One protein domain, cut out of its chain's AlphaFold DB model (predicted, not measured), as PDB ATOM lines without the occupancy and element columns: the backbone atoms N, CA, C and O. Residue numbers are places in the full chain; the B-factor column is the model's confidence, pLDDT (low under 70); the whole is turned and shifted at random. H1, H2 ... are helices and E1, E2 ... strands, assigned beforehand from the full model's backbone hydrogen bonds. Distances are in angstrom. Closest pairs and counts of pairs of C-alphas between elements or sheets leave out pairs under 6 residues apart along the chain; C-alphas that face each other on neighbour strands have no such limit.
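What this domain is: This is residues 237 to 374 of the 377 residues of the protein "Hypothetical protein" of Alexandrium andersonii (UniProt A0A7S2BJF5). Two strongly twisted sheets lie face to face as a sandwich: E4 and E5 run through one, with the short strands E2 and E3 along one side and E8 and E9 along the other, and E1, E10, E6 and E7 make the second. The long link of residues 279 to 295 and the short helix H1 lie at one end of the longest axis, and the E3 to E4 link reaches the other end. The printed part has 138 residues, with the order E1, H1, E2 to E10 along the chain; one sheet is branched with antiparallel pairs, the other is E1 - E10 - E6 - E7, all antiparallel. The class is mostly strand, though under half of the residues, 65, are in named elements. The whole is compact, with a radius of gyration of the C-alphas of 15.5 A, and spans 47 by 34 by 23 A.

Where its parts are: E1, residues 237 to 242, begins at C-alpha 237 (55.308, 26.313, 88.105) and is 16.5 A long from first to last C-alpha. H1, residues 243 to 246, follows, then E2, residues 252 to 254, and E3, residues 258 to 261. E4, residues 269 to 278, is the longest strand, 29.3 A, and ends at C-alpha 278 (36.014, 31.925, 81.185). E5, residues 296 to 303, is 23.3 A long; E6, residues 315 to 322, 23.1 A; E7, residues 325 to 333, 24.0 A. E8 is residues 339 to 341 and E9 residues 348 to 350. E10, residues 360 to 366, is 19.2 A long and ends at C-alpha 366 (57.603, 29.118, 82.766).

How they stand to each other: In the branched sheet, E4 and E5 form an antiparallel hairpin at 161 degrees, with N 275 and O 300 2.8 A apart, within hydrogen-bond range. E2 and E3 lie on one side of E4, beside residues 274 to 277 and 269 to 272, with E5 on the other side. N 253 and O 276 are 2.9 A apart between E2 and E4, and N 260 and O 270 2.9 A between E3 and E4, also a hairpin. E3, E4 and E5 make a meander, each strand the antiparallel neighbour of the one before. E4 lies on one side of E5, and E8, beside residues 300 to 302, and E9, beside residues 296 to 298, lie on the other side; N 301 and O 340 are 2.8 A apart between E5 and E8, and N 349 and O 297 2.8 A between E5 and E9, both within hydrogen-bond range. In the other sheet E10 is the neighbour of E1, with N 239 and O 363 2.8 A apart, and of E6, with N 364 and O 321 2.8 A apart. E6 and E7 are a hairpin, with N 327 and O 320 2.8 A apart. The parts of the two sheets that face each other are 8.3 A centre to centre, their best planes 31 degrees apart. E5 and E6 are near each other, as are E6 and E8, each with 6 pairs of C-alphas within 10 A. H1 only grazes both sheets, and is too short for an O i to N i+4 pair; its one O i to N i+3 pair is within range.

The domain as a whole: The C-alphas of Gln 265 and Lys 284 are the two farthest apart, at 50.9 A, while those of the first and last printed residues, Tyr 237 and Asn 374, are 7.7 A apart. Residues 259 to 260 of E3 pair with residues 372 to 373, antiparallel. The links E4 to E5, 17 residues, and E5 to E6, 11 residues, are long. The printed part has no cut. The mean pLDDT of the printed part is 93.9, and residue 265 alone is under 70.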
ATOM      1  N   TYR A 237      56.458  26.421  87.207       97.38
ATOM      2  CA  TYR A 237      55.308  26.313  88.105       97.38
ATOM      3  C   TYR A 237      54.254  25.391  87.503       97.38
ATOM      4  O   TYR A 237      53.645  25.730  86.490       97.38
ATOM      5  N   VAL A 238      53.995  24.257  88.158       97.44
ATOM      6  CA  VAL A 238      52.980  23.286  87.726       97.44
ATOM      7  C   VAL A 238      51.714  23.411  88.567       97.44
ATOM      8  O   VAL A 238      51.716  23.191  89.780       97.44
ATOM      9  N   TRP A 239      50.596  23.669  87.899       98.00
ATOM     10  CA  TRP A 239      49.269  23.769  88.482       98.00
ATOM     11  C   TRP A 239      48.309  22.764  87.841       98.00
ATOM     12  O   TRP A 239      48.114  22.744  86.632       98.00
ATOM     13  N   ARG A 240      47.681  21.913  88.659       97.69
ATOM     14  CA  ARG A 240      46.690  20.927  88.199       97.69
ATOM     15  C   ARG A 240      45.282  21.401  88.533       97.69
ATOM     16  O   ARG A 240      44.954  21.580  89.707       97.69
ATOM     17  N   VAL A 241      44.439  21.561  87.515       97.94
ATOM     18  CA  VAL A 241      43.051  22.012  87.673       97.94
ATOM     19  C   VAL A 241      42.092  20.853  87.407       97.94
ATOM     20  O   VAL A 241      42.054  20.351  86.287       97.94
ATOM     21  N   PRO A 242      41.289  20.409  88.392       97.75
ATOM     22  CA  PRO A 242      40.326  19.333  88.172       97.75
ATOM     23  C   PRO A 242      39.313  19.678  87.072       97.75
ATOM     24  O   PRO A 242      38.742  20.770  87.086       97.75
ATOM     25  N   LYS A 243      38.999  18.716  86.192       97.44
ATOM     26  CA  LYS A 243      37.996  18.849  85.114       97.44
ATOM     27  C   LYS A 243      36.675  19.421  85.624       97.44
ATOM     28  O   LYS A 243      36.040  20.230  84.956       97.44
ATOM     29  N   SER A 244      36.265  19.004  86.821       96.81
ATOM     30  CA  SER A 244      35.006  19.424  87.438       96.81
ATOM     31  C   SER A 244      34.885  20.941  87.576       96.81
ATOM     32  O   SER A 244      33.772  21.445  87.468       96.81
ATOM     33  N   LYS A 245      35.997  21.676  87.737       97.81
ATOM     34  CA  LYS A 245      36.002  23.143  87.844       97.81
ATOM     35  C   LYS A 245      35.541  23.836  86.562       97.81
ATOM     36  O   LYS A 245      34.830  24.832  86.647       97.81
ATOM     37  N   PHE A 246      35.847  23.272  85.397       97.69
ATOM     38  CA  PHE A 246      35.412  23.808  84.101       97.69
ATOM     39  C   PHE A 246      33.934  23.514  83.789       97.69
ATOM     40  O   PHE A 246      33.354  24.102  82.881       97.69
ATOM     41  N   SER A 247      33.286  22.646  84.569       95.69
ATOM     42  CA  SER A 247      31.845  22.379  84.464       95.69
ATOM     43  C   SER A 247      30.996  23.250  85.401       95.69
ATOM     44  O   SER A 247      29.763  23.183  85.355       95.69
ATOM     45  N   LEU A 248      31.626  24.047  86.274       95.69
ATOM     46  CA  LEU A 248      30.940  24.915  87.234       95.69
ATOM     47  C   LEU A 248      30.473  26.226  86.590       95.69
ATOM     48  O   LEU A 248      30.910  26.634  85.514       95.69
ATOM     49  N   SER A 249      29.569  26.919  87.283       97.00
ATOM     50  CA  SER A 249      29.100  28.261  86.915       97.00
ATOM     51  C   SER A 249      30.086  29.381  87.277       97.00
ATOM     52  O   SER A 249      29.736  30.558  87.170       97.00
ATOM     53  N   ASP A 250      31.290  29.031  87.726       97.12
ATOM     54  CA  ASP A 250      32.320  29.988  88.109       97.12
ATOM     55  C   ASP A 250      32.830  30.746  86.877       97.12
ATOM     56  O   ASP A 250      32.862  30.216  85.763       97.12
ATOM     57  N   ARG A 251      33.209  32.012  87.079       97.81
ATOM     58  CA  ARG A 251      33.754  32.875  86.013       97.81
ATOM     59  C   ARG A 251      35.269  32.809  85.906       97.81
ATOM     60  O   ARG A 251      35.834  33.160  84.875       97.81
ATOM     61  N   SER A 252      35.917  32.398  86.988       98.19
ATOM     62  CA  SER A 252      37.365  32.353  87.088       98.19
ATOM     63  C   SER A 252      37.811  31.253  88.038       98.19
ATOM     64  O   SER A 252      37.147  30.996  89.044       98.19
ATOM     65  N   ILE A 253      38.960  30.655  87.752       98.44
ATOM     66  CA  ILE A 253      39.652  29.698  88.615       98.44
ATOM     67  C   ILE A 253      41.033  30.288  88.899       98.44
ATOM     68  O   ILE A 253      41.705  30.748  87.982       98.44
ATOM     69  N   VAL A 254      41.457  30.305  90.160       98.38
ATOM     70  CA  VAL A 254      42.712  30.944  90.586       98.38
ATOM     71  C   VAL A 254      43.638  29.890  91.184       98.38
ATOM     72  O   VAL A 254      43.185  29.040  91.953       98.38
ATOM     73  N   SER A 255      44.918  29.938  90.825       98.25
ATOM     74  CA  SER A 255      45.932  29.037  91.363       98.25
ATOM     75  C   SER A 255      46.288  29.391  92.812       98.25
ATOM     76  O   SER A 255      46.081  30.528  93.252       98.25
ATOM     77  N   PRO A 256      46.885  28.454  93.568       97.69
ATOM     78  CA  PRO A 256      47.690  28.816  94.728       97.69
ATOM     79  C   PRO A 256      48.753  29.856  94.354       97.69
ATOM     80  O   PRO A 256      49.186  29.925  93.200       97.69
ATOM     81  N   HIS A 257      49.183  30.655  95.326       97.62
ATOM     82  CA  HIS A 257      50.294  31.569  95.094       97.62
ATOM     83  C   HIS A 257      51.583  30.790  94.820       97.62
ATOM     84  O   HIS A 257      51.825  29.748  95.427       97.62
ATOM     85  N   PHE A 258      52.411  31.342  93.946       97.38
ATOM     86  CA  PHE A 258      53.787  30.912  93.738       97.38
ATOM     87  C   PHE A 258      54.702  32.127  93.789       97.38
ATOM     88  O   PHE A 258      54.247  33.272  93.724       97.38
ATOM     89  N   TYR A 259      55.989  31.883  93.959       96.31
ATOM     90  CA  TYR A 259      56.972  32.915  94.212       96.31
ATOM     91  C   TYR A 259      58.098  32.804  93.207       96.31
ATOM     92  O   TYR A 259      58.588  31.714  92.918       96.31
ATOM     93  N   VAL A 260      58.512  33.952  92.694       94.38
ATOM     94  CA  VAL A 260      59.592  34.057  91.721       94.38
ATOM     95  C   VAL A 260      60.710  34.853  92.362       94.38
ATOM     96  O   VAL A 260      60.492  35.968  92.849       94.38
ATOM     97  N   LYS A 261      61.904  34.267  92.402       92.88
ATOM     98  CA  LYS A 261      63.081  34.916  92.973       92.88
ATOM     99  C   LYS A 261      63.556  36.039  92.051       92.88
ATOM    100  O   LYS A 261      63.757  35.823  90.852       92.88
ATOM    101  N   LYS A 262      63.783  37.227  92.616       88.25
ATOM    102  CA  LYS A 262      64.408  38.340  91.894       88.25
ATOM    103  C   LYS A 262      65.824  37.961  91.467       88.25
ATOM    104  O   LYS A 262      66.620  37.500  92.286       88.25
ATOM    105  N   SER A 263      66.146  38.168  90.191       82.75
ATOM    106  CA  SER A 263      67.518  38.073  89.695       82.75
ATOM    107  C   SER A 263      68.325  39.226  90.300       82.75
ATOM    108  O   SER A 263      68.100  40.388  89.964       82.75
ATOM    109  N   GLY A 264      69.210  38.929  91.252       81.44
ATOM    110  CA  GLY A 264      69.993  39.936  91.968       81.44
ATOM    111  C   GLY A 264      70.434  39.481  93.360       81.44
ATOM    112  O   GLY A 264      70.186  38.347  93.773       81.44
ATOM    113  N   GLN A 265      71.100  40.378  94.091       61.72
ATOM    114  CA  GLN A 265      71.714  40.064  95.389       61.72
ATOM    115  C   GLN A 265      70.719  39.978  96.557       61.72
ATOM    116  O   GLN A 265      71.025  39.325  97.550       61.72
ATOM    117  N   SER A 266      69.536  40.600  96.467       77.38
ATOM    118  CA  SER A 266      68.651  40.741  97.639       77.38
ATOM    119  C   SER A 266      67.916  39.459  98.032       77.38
ATOM    120  O   SER A 266      67.319  39.413  99.104       77.38
ATOM    121  N   GLY A 267      67.926  38.423  97.184       85.69
ATOM    122  CA  GLY A 267      67.198  37.180  97.444       85.69
ATOM    123  C   GLY A 267      65.687  37.366  97.637       85.69
ATOM    124  O   GLY A 267      65.037  36.446  98.120       85.69
ATOM    125  N   GLU A 268      65.133  38.532  97.282       91.31
ATOM    126  CA  GLU A 268      63.713  38.841  97.442       91.31
ATOM    127  C   GLU A 268      62.868  37.949  96.519       91.31
ATOM    128  O   GLU A 268      63.264  37.611  95.399       91.31
ATOM    129  N   TYR A 269      61.681  37.583  96.992       93.31
ATOM    130  CA  TYR A 269      60.700  36.824  96.232       93.31
ATOM    131  C   TYR A 269      59.478  37.686  95.945       93.31
ATOM    132  O   TYR A 269      58.970  38.390  96.819       93.31
ATOM    133  N   VAL A 270      58.981  37.602  94.715       93.75
ATOM    134  CA  VAL A 270      57.755  38.277  94.288       93.75
ATOM    135  C   VAL A 270      56.642  37.248  94.186       93.75
ATOM    136  O   VAL A 270      56.836  36.170  93.631       93.75
ATOM    137  N   GLN A 271      55.482  37.575  94.753       95.88
ATOM    138  CA  GLN A 271      54.324  36.691  94.790       95.88
ATOM    139  C   GLN A 271      53.469  36.845  93.529       95.88
ATOM    140  O   GLN A 271      53.014  37.943  93.196       95.88
ATOM    141  N   TYR A 272      53.178  35.715  92.899       97.00
ATOM    142  CA  TYR A 272      52.344  35.590  91.717       97.00
ATOM    143  C   TYR A 272      51.183  34.626  91.955       97.00
ATOM    144  O   TYR A 272      51.172  33.829  92.897       97.00
ATOM    145  N   LYS A 273      50.189  34.698  91.074       97.81
ATOM    146  CA  LYS A 273      49.147  33.680  90.898       97.81
ATOM    147  C   LYS A 273      48.792  33.565  89.422       97.81
ATOM    148  O   LYS A 273      48.775  34.570  88.718       97.81
ATOM    149  N   ALA A 274      48.456  32.366  88.977       98.19
ATOM    150  CA  ALA A 274      47.814  32.148  87.693       98.19
ATOM    151  C   ALA A 274      46.292  32.232  87.868       98.19
ATOM    152  O   ALA A 274      45.736  31.874  88.912       98.19
ATOM    153  N   GLN A 275      45.602  32.726  86.853       98.50
ATOM    154  CA  GLN A 275      44.154  32.835  86.820       98.50
ATOM    155  C   GLN A 275      43.650  32.408  85.448       98.50
ATOM    156  O   GLN A 275      44.114  32.893  84.424       98.50
ATOM    157  N   ILE A 276      42.659  31.525  85.449       98.56
ATOM    158  CA  ILE A 276      41.873  31.194  84.268       98.56
ATOM    159  C   ILE A 276      40.580  31.992  84.343       98.56
ATOM    160  O   ILE A 276      39.903  31.946  85.371       98.56
ATOM    161  N   THR A 277      40.207  32.673  83.268       98.38
ATOM    162  CA  THR A 277      38.948  33.418  83.158       98.38
ATOM    163  C   THR A 277      38.133  32.857  81.998       98.38
ATOM    164  O   THR A 277      38.654  32.732  80.896       98.38
ATOM    165  N   ALA A 278      36.866  32.505  82.224       98.31
ATOM    166  CA  ALA A 278      36.014  31.925  81.185       98.31
ATOM    167  C   ALA A 278      35.756  32.918  80.037       98.31
ATOM    168  O   ALA A 278      35.527  34.109  80.286       98.31
ATOM    169  N   THR A 279      35.732  32.425  78.795       98.00
ATOM    170  CA  THR A 279      35.394  33.248  77.625       98.00
ATOM    171  C   THR A 279      33.951  33.741  77.735       98.00
ATOM    172  O   THR A 279      33.048  33.027  78.184       98.00
ATOM    173  N   LYS A 280      33.713  34.990  77.329       97.44
ATOM    174  CA  LYS A 280      32.364  35.549  77.226       97.44
ATOM    175  C   LYS A 280      31.659  34.967  76.000       97.44
ATOM    176  O   LYS A 280      32.052  35.271  74.883       97.44
ATOM    177  N   VAL A 281      30.594  34.198  76.209       97.50
ATOM    178  CA  VAL A 281      29.764  33.663  75.108       97.50
ATOM    179  C   VAL A 281      28.566  34.564  74.805       97.50
ATOM    180  O   VAL A 281      28.151  34.689  73.660       97.50
ATOM    181  N   GLU A 282      27.995  35.200  75.828       95.75
ATOM    182  CA  GLU A 282      26.804  36.050  75.706       95.75
ATOM    183  C   GLU A 282      26.923  37.281  76.622       95.75
ATOM    184  O   GLU A 282      27.497  37.204  77.711       95.75
ATOM    185  N   ASP A 283      26.306  38.403  76.238       95.31
ATOM    186  CA  ASP A 283      26.218  39.621  77.069       95.31
ATOM    187  C   ASP A 283      25.228  39.507  78.239       95.31
ATOM    188  O   ASP A 283      25.164  40.370  79.116       95.31
ATOM    189  N   LYS A 284      24.443  38.429  78.283       93.12
ATOM    190  CA  LYS A 284      23.444  38.194  79.330       93.12
ATOM    191  C   LYS A 284      24.101  37.792  80.652       93.12
ATOM    192  O   LYS A 284      25.193  37.216  80.703       93.12
ATOM    193  N   LYS A 285      23.396  38.032  81.765       89.31
ATOM    194  CA  LYS A 285      23.829  37.615  83.110       89.31
ATOM    195  C   LYS A 285      24.147  36.113  83.121       89.31
ATOM    196  O   LYS A 285      23.253  35.285  82.988       89.31
ATOM    197  N   GLY A 286      25.423  35.772  83.317       85.06
ATOM    198  CA  GLY A 286      25.908  34.385  83.354       85.06
ATOM    199  C   GLY A 286      26.617  33.898  82.083       85.06
ATOM    200  O   GLY A 286      27.139  32.783  82.096       85.06
ATOM    201  N   GLY A 287      26.715  34.725  81.036       93.12
ATOM    202  CA  GLY A 287      27.437  34.404  79.795       93.12
ATOM    203  C   GLY A 287      28.962  34.276  79.929       93.12
ATOM    204  O   GLY A 287      29.620  33.877  78.978       93.12
ATOM    205  N   HIS A 288      29.514  34.563  81.113       94.62
ATOM    206  CA  HIS A 288      30.943  34.482  81.448       94.62
ATOM    207  C   HIS A 288      31.278  33.308  82.384       94.62
ATOM    208  O   HIS A 288      32.106  33.458  83.275       94.62
ATOM    209  N   SER A 289      30.565  32.186  82.302       97.56
ATOM    210  CA  SER A 289      30.822  31.023  83.170       97.56
ATOM    211  C   SER A 289      31.445  29.880  82.383       97.56
ATOM    212  O   SER A 289      31.067  29.682  81.230       97.56
ATOM    213  N   PHE A 290      32.322  29.078  82.997       97.38
ATOM    214  CA  PHE A 290      32.940  27.935  82.305       97.38
ATOM    215  C   PHE A 290      31.905  26.933  81.783       97.38
ATOM    216  O   PHE A 290      32.029  26.442  80.662       97.38
ATOM    217  N   LYS A 291      30.814  26.718  82.532       96.75
ATOM    218  CA  LYS A 291      29.673  25.912  82.074       96.75
ATOM    219  C   LYS A 291      29.072  26.417  80.757       96.75
ATOM    220  O   LYS A 291      28.679  25.606  79.923       96.75
ATOM    221  N   LYS A 292      28.958  27.737  80.571       97.25
ATOM    222  CA  LYS A 292      28.410  28.347  79.345       97.25
ATOM    223  C   LYS A 292      29.450  28.438  78.231       97.25
ATOM    224  O   LYS A 292      29.113  28.144  77.092       97.25
ATOM    225  N   ALA A 293      30.692  28.746  78.588       97.44
ATOM    226  CA  ALA A 293      31.850  28.758  77.700       97.44
ATOM    227  C   ALA A 293      32.303  27.362  77.256       97.44
ATOM    228  O   ALA A 293      33.254  27.253  76.499       97.44
ATOM    229  N   LYS A 294      31.650  26.285  77.720       97.25
ATOM    230  CA  LYS A 294      32.047  24.896  77.435       97.25
ATOM    231  C   LYS A 294      33.539  24.679  77.709       97.25
ATOM    232  O   LYS A 294      34.251  24.121  76.887       97.25
ATOM    233  N   GLY A 295      34.012  25.184  78.849       97.06
ATOM    234  CA  GLY A 295      35.415  25.083  79.243       97.06
ATOM    235  C   GLY A 295      36.389  25.992  78.498       97.06
ATOM    236  O   GLY A 295      37.574  25.911  78.795       97.06
ATOM    237  N   HIS A 296      35.928  26.863  77.597       98.19
ATOM    238  CA  HIS A 296      36.793  27.842  76.949       98.19
ATOM    239  C   HIS A 296      37.124  29.001  77.894       98.19
ATOM    240  O   HIS A 296      36.283  29.449  78.690       98.19
ATOM    241  N   GLY A 297      38.356  29.492  77.825       98.12
ATOM    242  CA  GLY A 297      38.786  30.639  78.611       98.12
ATOM    243  C   GLY A 297      40.196  31.092  78.289       98.12
ATOM    244  O   GLY A 297      40.879  30.503  77.463       98.12
ATOM    245  N   LYS A 298      40.645  32.121  78.997       98.19
ATOM    246  CA  LYS A 298      41.998  32.660  78.894       98.19
ATOM    247  C   LYS A 298      42.806  32.439  80.159       98.19
ATOM    248  O   LYS A 298      42.236  32.389  81.251       98.19
ATOM    249  N   LEU A 299      44.121  32.320  79.999       98.38
ATOM    250  CA  LEU A 299      45.083  32.108  81.077       98.38
ATOM    251  C   LEU A 299      45.952  33.355  81.266       98.38
ATOM    252  O   LEU A 299      46.551  33.858  80.318       98.38
ATOM    253  N   GLU A 300      46.013  33.843  82.501       98.25
ATOM    254  CA  GLU A 300      46.713  35.070  82.881       98.25
ATOM    255  C   GLU A 300      47.574  34.822  84.130       98.25
ATOM    256  O   GLU A 300      47.198  34.054  85.018       98.25
ATOM    257  N   VAL A 301      48.714  35.503  84.242       97.88
ATOM    258  CA  VAL A 301      49.533  35.577  85.461       97.88
ATOM    259  C   VAL A 301      49.364  36.954  86.078       97.88
ATOM    260  O   VAL A 301      49.474  37.961  85.390       97.88
ATOM    261  N   GLN A 302      49.124  37.009  87.385       97.25
ATOM    262  CA  GLN A 302      49.008  38.259  88.128       97.25
ATOM    263  C   GLN A 302      50.116  38.376  89.170       97.25
ATOM    264  O   GLN A 302      50.279  37.480  90.003       97.25
ATOM    265  N   CYS A 303      50.816  39.506  89.161       96.00
ATOM    266  CA  CYS A 303      51.736  39.916  90.210       96.00
ATOM    267  C   CYS A 303      50.957  40.598  91.346       96.00
ATOM    268  O   CYS A 303      50.135  41.486  91.112       96.00
ATOM    269  N   LYS A 304      51.182  40.182  92.596       94.50
ATOM    270  CA  LYS A 304      50.482  40.748  93.764       94.50
ATOM    271  C   LYS A 304      51.089  42.050  94.276       94.50
ATOM    272  O   LYS A 304      50.370  42.840  94.885       94.50
ATOM    273  N   LYS A 305      52.392  42.248  94.075       89.31
ATOM    274  CA  LYS A 305      53.128  43.417  94.561       89.31
ATOM    275  C   LYS A 305      53.371  44.365  93.382       89.31
ATOM    276  O   LYS A 305      53.901  43.900  92.377       89.31
ATOM    277  N   PRO A 306      52.992  45.651  93.474       81.12
ATOM    278  CA  PRO A 306      53.376  46.617  92.454       81.12
ATOM    279  C   PRO A 306      54.902  46.678  92.391       81.12
ATOM    280  O   PRO A 306      55.568  46.727  93.431       81.12
ATOM    281  N   MET A 307      55.436  46.611  91.179       86.44
ATOM    282  CA  MET A 307      56.870  46.712  90.931       86.44
ATOM    283  C   MET A 307      57.219  48.182  90.726       86.44
ATOM    284  O   MET A 307      56.410  48.943  90.197       86.44
ATOM    285  N   SER A 308      58.390  48.591  91.201       82.94
ATOM    286  CA  SER A 308      58.902  49.941  90.956       82.94
ATOM    287  C   SER A 308      59.594  50.013  89.598       82.94
ATOM    288  O   SER A 308      60.186  49.026  89.153       82.94
ATOM    289  N   ASP A 309      59.553  51.184  88.961       76.12
ATOM    290  CA  ASP A 309      60.311  51.447  87.736       76.12
ATOM    291  C   ASP A 309      61.797  51.139  87.977       76.12
ATOM    292  O   ASP A 309      62.433  51.714  88.863       76.12
ATOM    293  N   GLY A 310      62.345  50.193  87.211       77.38
ATOM    294  CA  GLY A 310      63.730  49.728  87.347       77.38
ATOM    295  C   GLY A 310      63.915  48.397  88.084       77.38
ATOM    296  O   GLY A 310      65.042  47.902  88.145       77.38
ATOM    297  N   ASP A 311      62.851  47.768  88.599       81.38
ATOM    298  CA  ASP A 311      62.930  46.379  89.065       81.38
ATOM    299  C   ASP A 311      63.262  45.447  87.875       81.38
ATOM    300  O   ASP A 311      62.518  45.423  86.895       81.38
ATOM    301  N   PRO A 312      64.315  44.606  87.937       75.56
ATOM    302  CA  PRO A 312      64.731  43.762  86.808       75.56
ATOM    303  C   PRO A 312      63.704  42.689  86.415       75.56
ATOM    304  O   PRO A 312      63.767  42.156  85.314       75.56
ATOM    305  N   ILE A 313      62.741  42.382  87.289       77.88
ATOM    306  CA  ILE A 313      61.607  41.499  86.966       77.88
ATOM    307  C   ILE A 313      60.495  42.228  86.209       77.88
ATOM    308  O   ILE A 313      59.615  41.561  85.674       77.88
ATOM    309  N   GLY A 314      60.525  43.566  86.157       76.25
ATOM    310  CA  GLY A 314      59.565  44.370  85.406       76.25
ATOM    311  C   GLY A 314      59.387  43.791  84.012       76.25
ATOM    312  O   GLY A 314      58.306  43.312  83.707       76.25
ATOM    313  N   HIS A 315      60.479  43.646  83.257       84.88
ATOM    314  CA  HIS A 315      60.480  43.012  81.941       84.88
ATOM    315  C   HIS A 315      60.777  41.509  82.017       84.88
ATOM    316  O   HIS A 315      61.929  41.093  81.882       84.88
ATOM    317  N   THR A 316      59.749  40.680  82.180       90.31
ATOM    318  CA  THR A 316      59.920  39.219  82.173       90.31
ATOM    319  C   THR A 316      59.279  38.576  80.949       90.31
ATOM    320  O   THR A 316      58.301  39.081  80.390       90.31
ATOM    321  N   MET A 317      59.844  37.449  80.525       94.69
ATOM    322  CA  MET A 317      59.272  36.603  79.483       94.69
ATOM    323  C   MET A 317      58.445  35.509  80.155       94.69
ATOM    324  O   MET A 317      58.939  34.834  81.052       94.69
ATOM    325  N   ILE A 318      57.197  35.320  79.737       95.19
ATOM    326  CA  ILE A 318      56.322  34.271  80.277       95.19
ATOM    327  C   ILE A 318      55.853  33.376  79.146       95.19
ATOM    328  O   ILE A 318      55.357  33.862  78.131       95.19
ATOM    329  N   SER A 319      55.966  32.065  79.332       97.06
ATOM    330  CA  SER A 319      55.299  31.087  78.472       97.06
ATOM    331  C   SER A 319      54.333  30.225  79.267       97.06
ATOM    332  O   SER A 319      54.575  29.906  80.435       97.06
ATOM    333  N   PHE A 320      53.261  29.834  78.595       97.50
ATOM    334  CA  PHE A 320      52.211  28.985  79.124       97.50
ATOM    335  C   PHE A 320      52.233  27.653  78.392       97.50
ATOM    336  O   PHE A 320      52.371  27.630  77.173       97.50
ATOM    337  N   ASP A 321      52.071  26.562  79.120       97.62
ATOM    338  CA  ASP A 321      51.904  25.226  78.558       97.62
ATOM    339  C   ASP A 321      50.676  24.584  79.210       97.62
ATOM    340  O   ASP A 321      50.540  24.572  80.438       97.62
ATOM    341  N   VAL A 322      49.735  24.149  78.375       97.75
ATOM    342  CA  VAL A 322      48.510  23.466  78.785       97.75
ATOM    343  C   VAL A 322      48.557  22.061  78.205       97.75
ATOM    344  O   VAL A 322      48.344  21.861  77.016       97.75
ATOM    345  N   ASP A 323      48.860  21.088  79.061       95.88
ATOM    346  CA  ASP A 323      48.973  19.667  78.716       95.88
ATOM    347  C   ASP A 323      49.859  19.371  77.482       95.88
ATOM    348  O   ASP A 323      49.559  18.501  76.669       95.88
ATOM    349  N   GLY A 324      50.971  20.101  77.335       95.19
ATOM    350  CA  GLY A 324      51.931  19.958  76.239       95.19
ATOM    351  C   GLY A 324      51.710  20.916  75.066       95.19
ATOM    352  O   GLY A 324      52.602  21.055  74.226       95.19
ATOM    353  N   GLU A 325      50.575  21.621  75.002       97.38
ATOM    354  CA  GLU A 325      50.398  22.730  74.064       97.38
ATOM    355  C   GLU A 325      51.023  24.000  74.657       97.38
ATOM    356  O   GLU A 325      50.465  24.636  75.552       97.38
ATOM    357  N   GLN A 326      52.204  24.376  74.158       97.50
ATOM    358  CA  GLN A 326      52.933  25.561  74.606       97.50
ATOM    359  C   GLN A 326      52.605  26.795  73.750       97.50
ATOM    360  O   GLN A 326      52.684  26.758  72.522       97.50
ATOM    361  N   ARG A 327      52.313  27.926  74.404       97.88
ATOM    362  CA  ARG A 327      52.150  29.252  73.789       97.88
ATOM    363  C   ARG A 327      53.024  30.298  74.490       97.88
ATOM    364  O   ARG A 327      53.162  30.312  75.714       97.88
ATOM    365  N   GLY A 328      53.599  31.203  73.702       95.62
ATOM    366  CA  GLY A 328      54.598  32.183  74.147       95.62
ATOM    367  C   GLY A 328      56.010  31.844  73.642       95.62
ATOM    368  O   GLY A 328      56.143  31.021  72.738       95.62
ATOM    369  N   PRO A 329      57.068  32.461  74.198       95.38
ATOM    370  CA  PRO A 329      57.050  33.381  75.333       95.38
ATOM    371  C   PRO A 329      56.545  34.785  74.966       95.38
ATOM    372  O   PRO A 329      56.679  35.231  73.829       95.38
ATOM    373  N   ILE A 330      55.979  35.498  75.937       96.31
ATOM    374  CA  ILE A 330      55.509  36.882  75.795       96.31
ATOM    375  C   ILE A 330      56.253  37.770  76.763       96.31
ATOM    376  O   ILE A 330      56.422  37.425  77.930       96.31
ATOM    377  N   LYS A 331      56.652  38.934  76.262       95.56
ATOM    378  CA  LYS A 331      57.238  39.988  77.073       95.56
ATOM    379  C   LYS A 331      56.134  40.698  77.852       95.56
ATOM    380  O   LYS A 331      55.222  41.252  77.244       95.56
ATOM    381  N   SER A 332      56.247  40.703  79.172       93.31
ATOM    382  CA  SER A 332      55.371  41.454  80.068       93.31
ATOM    383  C   SER A 332      56.165  42.504  80.816       93.31
ATOM    384  O   SER A 332      57.300  42.229  81.205       93.31
ATOM    385  N   ASP A 333      55.545  43.662  81.048       93.44
ATOM    386  CA  ASP A 333      56.035  44.656  81.993       93.44
ATOM    387  C   ASP A 333      55.138  44.736  83.238       93.44
ATOM    388  O   ASP A 333      54.034  45.282  83.186       93.44
ATOM    389  N   PHE A 334      55.591  44.174  84.363       92.56
ATOM    390  CA  PHE A 334      54.830  44.209  85.618       92.56
ATOM    391  C   PHE A 334      54.861  45.560  86.349       92.56
ATOM    392  O   PHE A 334      54.132  45.721  87.334       92.56
ATOM    393  N   ALA A 335      55.678  46.516  85.896       90.62
ATOM    394  CA  ALA A 335      55.607  47.904  86.353       90.62
ATOM    395  C   ALA A 335      54.436  48.645  85.681       90.62
ATOM    396  O   ALA A 335      53.717  49.388  86.349       90.62
ATOM    397  N   GLU A 336      54.173  48.372  84.395       92.38
ATOM    398  CA  GLU A 336      53.046  48.958  83.650       92.38
ATOM    399  C   GLU A 336      51.696  48.319  84.012       92.38
ATOM    400  O   GLU A 336      50.662  48.993  84.042       92.38
ATOM    401  N   GLY A 337      51.681  47.013  84.303       92.44
ATOM    402  CA  GLY A 337      50.453  46.291  84.620       92.44
ATOM    403  C   GLY A 337      50.676  45.059  85.486       92.44
ATOM    404  O   GLY A 337      51.550  44.242  85.243       92.44
ATOM    405  N   SER A 338      49.816  44.847  86.483       94.50
ATOM    406  CA  SER A 338      49.931  43.686  87.377       94.50
ATOM    407  C   SER A 338      49.499  42.359  86.744       94.50
ATOM    408  O   SER A 338      49.601  41.326  87.402       94.50
ATOM    409  N   VAL A 339      49.006  42.361  85.502       96.62
ATOM    410  CA  VAL A 339      48.447  41.189  84.817       96.62
ATOM    411  C   VAL A 339      49.143  40.986  83.475       96.62
ATOM    412  O   VAL A 339      49.157  41.886  82.643       96.62
ATOM    413  N   CYS A 340      49.648  39.776  83.254       96.50
ATOM    414  CA  CYS A 340      50.204  39.309  81.992       96.50
ATOM    415  C   CYS A 340      49.301  38.227  81.396       96.50
ATOM    416  O   CYS A 340      48.943  37.274  82.088       96.50
ATOM    417  N   GLY A 341      48.997  38.320  80.105       97.06
ATOM    418  CA  GLY A 341      48.264  37.303  79.354       97.06
ATOM    419  C   GLY A 341      48.836  37.117  77.952       97.06
ATOM    420  O   GLY A 341      49.746  37.833  77.534       97.06
ATOM    421  N   LEU A 342      48.300  36.138  77.230       97.56
ATOM    422  CA  LEU A 342      48.586  35.946  75.808       97.56
ATOM    423  C   LEU A 342      47.960  37.079  74.959       97.56
ATOM    424  O   LEU A 342      46.967  37.673  75.380       97.56
ATOM    425  N   PRO A 343      48.503  37.388  73.763       97.19
ATOM    426  CA  PRO A 343      47.845  38.272  72.800       97.19
ATOM    427  C   PRO A 343      46.446  37.767  72.438       97.19
ATOM    428  O   PRO A 343      46.235  36.559  72.394       97.19
ATOM    429  N   ARG A 344      45.521  38.680  72.112       96.62
ATOM    430  CA  ARG A 344      44.093  38.372  71.879       96.62
ATOM    431  C   ARG A 344      43.845  37.214  70.914       96.62
ATOM    432  O   ARG A 344      43.000  36.373  71.184       96.62
ATOM    433  N   ASP A 345      44.616  37.133  69.836       97.56
ATOM    434  CA  ASP A 345      44.431  36.094  68.814       97.56
ATOM    435  C   ASP A 345      44.784  34.684  69.318       97.56
ATOM    436  O   ASP A 345      44.333  33.691  68.757       97.56
ATOM    437  N   ASN A 346      45.565  34.597  70.400       97.19
ATOM    438  CA  ASN A 346      46.063  33.353  70.983       97.19
ATOM    439  C   ASN A 346      45.686  33.197  72.467       97.19
ATOM    440  O   ASN A 346      46.195  32.282  73.118       97.19
ATOM    441  N   GLU A 347      44.852  34.079  73.034       97.31
ATOM    442  CA  GLU A 347      44.560  34.075  74.475       97.31
ATOM    443  C   GLU A 347      43.568  33.003  74.904       97.31
ATOM    444  O   GLU A 347      43.579  32.595  76.066       97.31
ATOM    445  N   GLU A 348      42.751  32.524  73.970       98.25
ATOM    446  CA  GLU A 348      41.698  31.553  74.231       98.25
ATOM    447  C   GLU A 348      42.188  30.103  74.129       98.25
ATOM    448  O   GLU A 348      42.802  29.691  73.147       98.25
ATOM    449  N   TRP A 349      41.859  29.312  75.144       98.38
ATOM    450  CA  TRP A 349      42.131  27.885  75.254       98.38
ATOM    451  C   TRP A 349      40.824  27.112  75.397       98.38
ATOM    452  O   TRP A 349      39.943  27.531  76.152       98.38
ATOM    453  N   ASP A 350      40.736  25.941  74.767       98.00
ATOM    454  CA  ASP A 350      39.753  24.919  75.133       98.00
ATOM    455  C   ASP A 350      40.356  24.021  76.223       98.00
ATOM    456  O   ASP A 350      41.069  23.057  75.954       98.00
ATOM    457  N   PHE A 351      40.105  24.331  77.495       98.06
ATOM    458  CA  PHE A 351      40.673  23.534  78.587       98.06
ATOM    459  C   PHE A 351      40.077  22.122  78.660       98.06
ATOM    460  O   PHE A 351      40.697  21.228  79.231       98.06
ATOM    461  N   LEU A 352      38.879  21.889  78.108       97.25
ATOM    462  CA  LEU A 352      38.250  20.568  78.155       97.25
ATOM    463  C   LEU A 352      38.835  19.598  77.127       97.25
ATOM    464  O   LEU A 352      38.774  18.390  77.374       97.25
ATOM    465  N   SER A 353      39.423  20.099  76.036       97.12
ATOM    466  CA  SER A 353      40.177  19.268  75.091       97.12
ATOM    467  C   SER A 353      41.510  18.772  75.668       97.12
ATOM    468  O   SER A 353      42.012  17.752  75.210       97.12
ATOM    469  N   HIS A 354      42.033  19.441  76.703       95.81
ATOM    470  CA  HIS A 354      43.314  19.160  77.374       95.81
ATOM    471  C   HIS A 354      43.155  18.392  78.698       95.81
ATOM    472  O   HIS A 354      43.958  18.515  79.625       95.81
ATOM    473  N   VAL A 355      42.048  17.666  78.858       94.94
ATOM    474  CA  VAL A 355      41.820  16.869  80.064       94.94
ATOM    475  C   VAL A 355      42.471  15.504  79.898       94.94
ATOM    476  O   VAL A 355      41.963  14.660  79.159       94.94
ATOM    477  N   ASP A 356      43.525  15.269  80.672       88.06
ATOM    478  CA  ASP A 356      44.228  13.989  80.722       88.06
ATOM    479  C   ASP A 356      43.348  12.876  81.345       88.06
ATOM    480  O   ASP A 356      42.316  13.118  81.991       88.06
ATOM    481  N   ALA A 357      43.787  11.623  81.219       82.69
ATOM    482  CA  ALA A 357      43.202  10.426  81.815       82.69
ATOM    483  C   ALA A 357      42.938  10.573  83.327       82.69
ATOM    484  O   ALA A 357      41.991   9.988  83.861       82.69
ATOM    485  N   PHE A 358      43.725  11.400  84.019       81.81
ATOM    486  CA  PHE A 358      43.566  11.693  85.444       81.81
ATOM    487  C   PHE A 358      42.491  12.747  85.771       81.81
ATOM    488  O   PHE A 358      42.349  13.142  86.930       81.81
ATOM    489  N   LYS A 359      41.697  13.186  84.784       94.00
ATOM    490  CA  LYS A 359      40.574  14.129  84.947       94.00
ATOM    491  C   LYS A 359      40.991  15.505  85.482       94.00
ATOM    492  O   LYS A 359      40.200  16.169  86.158       94.00
ATOM    493  N   TYR A 360      42.200  15.950  85.168       96.69
ATOM    494  CA  TYR A 360      42.653  17.318  85.404       96.69
ATOM    495  C   TYR A 360      43.317  17.875  84.147       96.69
ATOM    496  O   TYR A 360      43.706  17.121  83.263       96.69
ATOM    497  N   VAL A 361      43.437  19.196  84.099       97.25
ATOM    498  CA  VAL A 361      44.228  19.927  83.108       97.25
ATOM    499  C   VAL A 361      45.532  20.338  83.784       97.25
ATOM    500  O   VAL A 361      45.498  20.931  84.871       97.25
ATOM    501  N   LYS A 362      46.673  19.968  83.196       97.56
ATOM    502  CA  LYS A 362      47.999  20.376  83.674       97.56
ATOM    503  C   LYS A 362      48.347  21.720  83.042       97.56
ATOM    504  O   LYS A 362      48.402  21.827  81.827       97.56
ATOM    505  N   ILE A 363      48.589  22.725  83.871       97.81
ATOM    506  CA  ILE A 363      49.008  24.059  83.448       97.81
ATOM    507  C   ILE A 363      50.416  24.290  83.971       97.81
ATOM    508  O   ILE A 363      50.678  24.089  85.157       97.81
ATOM    509  N   ILE A 364      51.310  24.716  83.095       97.69
ATOM    510  CA  ILE A 364      52.693  25.032  83.409       97.69
ATOM    511  C   ILE A 364      52.939  26.496  83.056       97.69
ATOM    512  O   ILE A 364      52.640  26.945  81.950       97.69
ATOM    513  N   VAL A 365      53.482  27.247  84.010       97.44
ATOM    514  CA  VAL A 365      53.948  28.620  83.801       97.44
ATOM    515  C   VAL A 365      55.465  28.612  83.900       97.44
ATOM    516  O   VAL A 365      56.012  28.250  84.944       97.44
ATOM    517  N   LYS A 366      56.139  29.013  82.818       96.19
ATOM    518  CA  LYS A 366      57.603  29.118  82.766       96.19
ATOM    519  C   LYS A 366      58.008  30.583  82.684       96.19
ATOM    520  O   LYS A 366      57.422  31.346  81.910       96.19
ATOM    521  N   ILE A 367      59.001  30.952  83.488       94.19
ATOM    522  CA  ILE A 367      59.549  32.307  83.571       94.19
ATOM    523  C   ILE A 367      61.074  32.184  83.421       94.19
ATOM    524  O   ILE A 367      61.772  31.997  84.422       94.19
ATOM    525  N   PRO A 368      61.601  32.213  82.182       91.62
ATOM    526  CA  PRO A 368      63.008  31.939  81.914       91.62
ATOM    527  C   PRO A 368      63.945  32.860  82.697       91.62
ATOM    528  O   PRO A 368      63.694  34.057  82.831       91.62
ATOM    529  N   GLY A 369      65.041  32.297  83.206       88.94
ATOM    530  CA  GLY A 369      66.040  33.035  83.987       88.94
ATOM    531  C   GLY A 369      65.642  33.322  85.439       88.94
ATOM    532  O   GLY A 369      66.421  33.936  86.170       88.94
ATOM    533  N   HIS A 370      64.471  32.860  85.884       91.38
ATOM    534  CA  HIS A 370      64.015  33.039  87.255       91.38
ATOM    535  C   HIS A 370      63.730  31.711  87.951       91.38
ATOM    536  O   HIS A 370      63.161  30.789  87.378       91.38
ATOM    537  N   LYS A 371      64.079  31.650  89.241       93.19
ATOM    538  CA  LYS A 371      63.757  30.513  90.103       93.19
ATOM    539  C   LYS A 371      62.329  30.623  90.614       93.19
ATOM    540  O   LYS A 371      61.983  31.626  91.248       93.19
ATOM    541  N   VAL A 372      61.533  29.582  90.387       95.06
ATOM    542  CA  VAL A 372      60.122  29.517  90.777       95.06
ATOM    543  C   VAL A 372      59.935  28.533  91.933       95.06
ATOM    544  O   VAL A 372      60.499  27.445  91.935       95.06
ATOM    545  N   THR A 373      59.164  28.914  92.953       94.69
ATOM    546  CA  THR A 373      58.878  28.070  94.123       94.69
ATOM    547  C   THR A 373      57.433  28.217  94.598       94.69
ATOM    548  O   THR A 373      56.825  29.281  94.491       94.69
ATOM    549  N   ASN A 374      56.881  27.145  95.166       91.50
ATOM    550  CA  ASN A 374      55.534  27.122  95.753       91.50
ATOM    551  C   ASN A 374      55.516  27.522  97.232       91.50
ATOM    552  O   ASN A 374      54.446  27.622  97.832       91.50
TER     553      ASN A 374